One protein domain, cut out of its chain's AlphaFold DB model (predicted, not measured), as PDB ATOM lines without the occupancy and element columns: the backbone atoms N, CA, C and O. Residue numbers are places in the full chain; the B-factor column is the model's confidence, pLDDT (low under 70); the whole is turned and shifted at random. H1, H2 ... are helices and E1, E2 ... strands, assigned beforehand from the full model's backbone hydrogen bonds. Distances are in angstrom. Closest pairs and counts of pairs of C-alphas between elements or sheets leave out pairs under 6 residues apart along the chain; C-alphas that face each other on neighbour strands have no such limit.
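What this domain is: This is residues 4 to 47 of the 374 residues of the protein "Hypothetical protein" of Eutreptiella gymnastica (UniProt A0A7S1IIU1). There is little regular structure here: a winding chain folds back on itself in a narrow loop, where residues 17 to 18 pair antiparallel with E1, and then makes the short helix H1. Residues 4 to 23, a long stretch with no named element that holds residues 17 to 18, come before E1, and another such stretch, residues 36 to 47, follows H1. The printed part has 44 residues, one named strand and then one named helix, mixed in class, with under half of the residues in named elements. It is compact, with a radius of gyration of the C-alphas of 10.5 A and spans of 29 by 25 by 16 A.

Where its parts are: Find C-alpha 24 at (81.456, 108.809, 142.534); E1, residues 24 to 26, runs 5.6 A from there. H1, residues 29 to 35, runs 9.8 A to C-alpha 35 at (84.110, 102.890, 124.810).

How they stand to each other: E1 pairs with no named strand. E1 and H1 meet only through their tight link of 2 residues. In H1 every O i to N i+4 pair is within hydrogen-bond range.

The domain as a whole: The C-alphas farthest apart, of Lys 5 and Thr 38, are 29.8 A apart. The printed part has no cut. Look to residues 4 to 13 for pLDDT under 70; the mean of the printed part is 76.5.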
ATOM      1  N   PRO A   4      78.177 120.940 139.613       49.38
ATOM      2  CA  PRO A   4      79.467 120.741 138.932       49.38
ATOM      3  C   PRO A   4      80.692 120.780 139.856       49.38
ATOM      4  O   PRO A   4      81.637 120.022 139.666       49.38
ATOM      5  N   LYS A   5      80.662 121.625 140.899       51.66
ATOM      6  CA  LYS A   5      81.780 121.747 141.850       51.66
ATOM      7  C   LYS A   5      81.944 120.499 142.719       51.66
ATOM      8  O   LYS A   5      83.067 120.157 143.061       51.66
ATOM      9  N   LYS A   6      80.840 119.815 143.055       54.00
ATOM     10  CA  LYS A   6      80.859 118.633 143.932       54.00
ATOM     11  C   LYS A   6      81.581 117.446 143.288       54.00
ATOM     12  O   LYS A   6      82.179 116.648 143.996       54.00
ATOM     13  N   PHE A   7      81.538 117.347 141.961       60.72
ATOM     14  CA  PHE A   7      82.074 116.204 141.222       60.72
ATOM     15  C   PHE A   7      83.327 116.534 140.402       60.72
ATOM     16  O   PHE A   7      83.774 115.690 139.639       60.72
ATOM     17  N   LYS A   8      83.890 117.746 140.558       59.78
ATOM     18  CA  LYS A   8      85.087 118.227 139.837       59.78
ATOM     19  C   LYS A   8      85.001 118.049 138.305       59.78
ATOM     20  O   LYS A   8      86.009 117.857 137.641       59.78
ATOM     21  N   VAL A   9      83.796 118.132 137.736       57.84
ATOM     22  CA  VAL A   9      83.548 117.915 136.302       57.84
ATOM     23  C   VAL A   9      83.648 119.209 135.495       57.84
ATOM     24  O   VAL A   9      83.105 120.243 135.895       57.84
ATOM     25  N   SER A  10      84.289 119.142 134.326       52.72
ATOM     26  CA  SER A  10      84.379 120.228 133.344       52.72
ATOM     27  C   SER A  10      83.732 119.804 132.007       52.72
ATOM     28  O   SER A  10      83.817 118.653 131.587       52.72
ATOM     29  N   GLY A  11      83.019 120.726 131.344       54.59
ATOM     30  CA  GLY A  11      82.403 120.504 130.020       54.59
ATOM     31  C   GLY A  11      80.984 119.899 130.011       54.59
ATOM     32  O   GLY A  11      80.636 119.032 130.808       54.59
ATOM     33  N   ILE A  12      80.142 120.338 129.065       59.59
ATOM     34  CA  ILE A  12      78.724 119.940 128.907       59.59
ATOM     35  C   ILE A  12      78.562 119.125 127.612       59.59
ATOM     36  O   ILE A  12      79.243 119.435 126.635       59.59
ATOM     37  N   PRO A  13      77.679 118.107 127.539       66.12
ATOM     38  CA  PRO A  13      76.850 117.508 128.611       66.12
ATOM     39  C   PRO A  13      77.543 116.473 129.531       66.12
ATOM     40  O   PRO A  13      77.762 115.351 129.116       66.12
ATOM     41  N   THR A  14      77.814 116.756 130.806       71.81
ATOM     42  CA  THR A  14      78.466 115.794 131.729       71.81
ATOM     43  C   THR A  14      77.596 114.571 132.088       71.81
ATOM     44  O   THR A  14      76.418 114.735 132.396       71.81
ATOM     45  N   PHE A  15      78.186 113.366 132.150       80.06
ATOM     46  CA  PHE A  15      77.553 112.145 132.674       80.06
ATOM     47  C   PHE A  15      78.428 111.544 133.785       80.06
ATOM     48  O   PHE A  15      79.572 111.187 133.528       80.06
ATOM     49  N   VAL A  16      77.903 111.467 135.010       83.44
ATOM     50  CA  VAL A  16      78.600 110.963 136.210       83.44
ATOM     51  C   VAL A  16      77.826 109.772 136.761       83.44
ATOM     52  O   VAL A  16      76.597 109.823 136.834       83.44
ATOM     53  N   ILE A  17      78.534 108.728 137.179       84.06
ATOM     54  CA  ILE A  17      77.956 107.534 137.799       84.06
ATOM     55  C   ILE A  17      78.330 107.520 139.272       84.06
ATOM     56  O   ILE A  17      79.490 107.732 139.627       84.06
ATOM     57  N   LEU A  18      77.337 107.269 140.120       86.88
ATOM     58  CA  LEU A  18      77.476 107.164 141.568       86.88
ATOM     59  C   LEU A  18      77.135 105.736 142.016       86.88
ATOM     60  O   LEU A  18      76.344 105.058 141.358       86.88
ATOM     61  N   ASP A  19      77.709 105.289 143.129       82.75
ATOM     62  CA  ASP A  19      77.272 104.073 143.816       82.75
ATOM     63  C   ASP A  19      76.024 104.324 144.683       82.75
ATOM     64  O   ASP A  19      75.470 105.427 144.717       82.75
ATOM     65  N   ALA A  20      75.553 103.275 145.366       85.19
ATOM     66  CA  ALA A  20      74.353 103.326 146.202       85.19
ATOM     67  C   ALA A  20      74.469 104.306 147.384       85.19
ATOM     68  O   ALA A  20      73.449 104.816 147.847       85.19
ATOM     69  N   ASP A  21      75.692 104.607 147.827       84.12
ATOM     70  CA  ASP A  21      75.984 105.537 148.919       84.12
ATOM     71  C   ASP A  21      76.184 106.979 148.410       84.12
ATOM     72  O   ASP A  21      76.422 107.911 149.183       84.12
ATOM     73  N   GLY A  22      76.061 107.194 147.095       77.12
ATOM     74  CA  GLY A  22      76.233 108.491 146.450       77.12
ATOM     75  C   GLY A  22      77.695 108.891 146.233       77.12
ATOM     76  O   GLY A  22      77.955 110.063 145.931       77.12
ATOM     77  N   LYS A  23      78.649 107.957 146.367       81.00
ATOM     78  CA  LYS A  23      80.065 108.173 146.041       81.00
ATOM     79  C   LYS A  23      80.274 108.029 144.537       81.00
ATOM     80  O   LYS A  23      79.644 107.207 143.880       81.00
ATOM     81  N   VAL A  24      81.158 108.847 143.972       81.75
ATOM     82  CA  VAL A  24      81.456 108.809 142.534       81.75
ATOM     83  C   VAL A  24      82.151 107.502 142.169       81.75
ATOM     84  O   VAL A  24      83.214 107.201 142.703       81.75
ATOM     85  N   ILE A  25      81.552 106.762 141.234       82.75
ATOM     86  CA  ILE A  25      82.172 105.627 140.546       82.75
ATOM     87  C   ILE A  25      83.026 106.141 139.386       82.75
ATOM     88  O   ILE A  25      84.216 105.856 139.336       82.75
ATOM     89  N   THR A  26      82.439 106.921 138.475       81.12
ATOM     90  CA  THR A  26      83.168 107.572 137.378       81.12
ATOM     91  C   THR A  26      82.578 108.943 137.073       81.12
ATOM     92  O   THR A  26      81.357 109.121 137.056       81.12
ATOM     93  N   ALA A  27      83.451 109.922 136.843       80.38
ATOM     94  CA  ALA A  27      83.080 111.267 136.408       80.38
ATOM     95  C   ALA A  27      83.042 111.411 134.872       80.38
ATOM     96  O   ALA A  27      82.487 112.391 134.374       80.38
ATOM     97  N   ASP A  28      83.574 110.425 134.136       78.31
ATOM     98  CA  ASP A  28      83.567 110.360 132.670       78.31
ATOM     99  C   ASP A  28      82.659 109.230 132.157       78.31
ATOM    100  O   ASP A  28      83.051 108.320 131.427       78.31
ATOM    101  N   GLY A  29      81.384 109.279 132.543       81.00
ATOM    102  CA  GLY A  29      80.396 108.317 132.062       81.00
ATOM    103  C   GLY A  29      80.199 108.378 130.542       81.00
ATOM    104  O   GLY A  29      79.808 107.388 129.931       81.00
ATOM    105  N   ARG A  30      80.463 109.528 129.901       80.69
ATOM    106  CA  ARG A  30      80.342 109.663 128.440       80.69
ATOM    107  C   ARG A  30      81.425 108.890 127.707       80.69
ATOM    108  O   ARG A  30      81.091 108.164 126.767       80.69
ATOM    109  N   GLY A  31      82.684 109.056 128.114       78.38
ATOM    110  CA  GLY A  31      83.788 108.270 127.575       78.38
ATOM    111  C   GLY A  31      83.537 106.784 127.791       78.38
ATOM    112  O   GLY A  31      83.605 106.014 126.837       78.38
ATOM    113  N   ALA A  32      83.093 106.408 128.993       81.19
ATOM    114  CA  ALA A  32      82.774 105.026 129.333       81.19
ATOM    115  C   ALA A  32      81.700 104.395 128.422       81.19
ATOM    116  O   ALA A  32      81.939 103.338 127.846       81.19
ATOM    117  N   VAL A  33      80.558 105.062 128.209       84.62
ATOM    118  CA  VAL A  33      79.502 104.576 127.294       84.62
ATOM    119  C   VAL A  33      79.988 104.503 125.848       84.62
ATOM    120  O   VAL A  33      79.599 103.607 125.106       84.62
ATOM    121  N   SER A  34      80.820 105.455 125.424       82.75
ATOM    122  CA  SER A  34      81.349 105.468 124.058       82.75
ATOM    123  C   SER A  34      82.340 104.321 123.826       82.75
ATOM    124  O   SER A  34      82.374 103.766 122.730       82.75
ATOM    125  N   ALA A  35      83.125 103.968 124.848       78.56
ATOM    126  CA  ALA A  35      84.110 102.890 124.810       78.56
ATOM    127  C   ALA A  35      83.483 101.492 124.977       78.56
ATOM    128  O   ALA A  35      83.939 100.538 124.354       78.56
ATOM    129  N   ASP A  36      82.420 101.376 125.775       80.50
ATOM    130  CA  ASP A  36      81.649 100.148 125.984       80.50
ATOM    131  C   ASP A  36      80.143 100.421 125.788       80.50
ATOM    132  O   ASP A  36      79.374 100.530 126.752       80.50
ATOM    133  N   PRO A  37      79.682 100.507 124.525       83.88
ATOM    134  CA  PRO A  37      78.281 100.793 124.208       83.88
ATOM    135  C   PRO A  37      77.325  99.673 124.641       83.88
ATOM    136  O   PRO A  37      76.110  99.866 124.651       83.88
ATOM    137  N   THR A  38      77.861  98.496 124.978       88.06
ATOM    138  CA  THR A  38      77.095  97.329 125.428       88.06
ATOM    139  C   THR A  38      76.941  97.248 126.945       88.06
ATOM    140  O   THR A  38      76.112  96.472 127.417       88.06
ATOM    141  N   GLY A  39      77.707  98.038 127.700       84.00
ATOM    142  CA  GLY A  39      77.699  98.036 129.161       84.00
ATOM    143  C   GLY A  39      78.245  96.756 129.794       84.00
ATOM    144  O   GLY A  39      77.848  96.428 130.910       84.00
ATOM    145  N   GLN A  40      79.124  96.025 129.105       85.62
ATOM    146  CA  GLN A  40      79.780  94.833 129.654       85.62
ATOM    147  C   GLN A  40      80.620  95.145 130.897       85.62
ATOM    148  O   GLN A  40      80.628  94.357 131.839       85.62
ATOM    149  N   ASP A  41      81.266  96.310 130.918       81.31
ATOM    150  CA  ASP A  41      82.141  96.764 131.996       81.31
ATOM    151  C   ASP A  41      81.389  97.678 132.997       81.31
ATOM    152  O   ASP A  41      82.007  98.280 133.879       81.31
ATOM    153  N   PHE A  42      80.050  97.789 132.907       82.81
ATOM    154  CA  PHE A  42      79.228  98.574 133.843       82.81
ATOM    155  C   PHE A  42      79.411  98.068 135.296       82.81
ATOM    156  O   PHE A  42      79.311  96.863 135.535       82.81
ATOM    157  N   PRO A  43      79.640  98.944 136.304       87.94
ATOM    158  CA  PRO A  43      79.397 100.392 136.314       87.94
ATOM    159  C   PRO A  43      80.576 101.276 135.861       87.94
ATOM    160  O   PRO A  43      80.655 102.430 136.277       87.94
ATOM    161  N   TRP A  44      81.480 100.752 135.026       86.56
ATOM    162  CA  TRP A  44      82.654 101.440 134.471       86.56
ATOM    163  C   TRP A  44      83.514 102.082 135.554       86.56
ATOM    164  O   TRP A  44      83.847 103.268 135.518       86.56
ATOM    165  N   ARG A  45      83.843 101.265 136.558       84.00
ATOM    166  CA  ARG A  45      84.804 101.636 137.594       84.00
ATOM    167  C   ARG A  45      86.147 101.896 136.909       84.00
ATOM    168  O   ARG A  45      86.622 100.996 136.215       84.00
ATOM    169  N   PRO A  46      86.753 103.083 137.082       79.94
ATOM    170  CA  PRO A  46      88.098 103.324 136.595       79.94
ATOM    171  C   PRO A  46      89.034 102.251 137.163       79.94
ATOM    172  O   PRO A  46      88.953 101.969 138.365       79.94
ATOM    173  N   PRO A  47      89.883 101.629 136.331       85.38
ATOM    174  CA  PRO A  47      90.831 100.644 136.821       85.38
ATOM    175  C   PRO A  47      91.818 101.312 137.780       85.38
ATOM    176  O   PRO A  47      92.189 102.475 137.611       85.38
TER     177      PRO A  47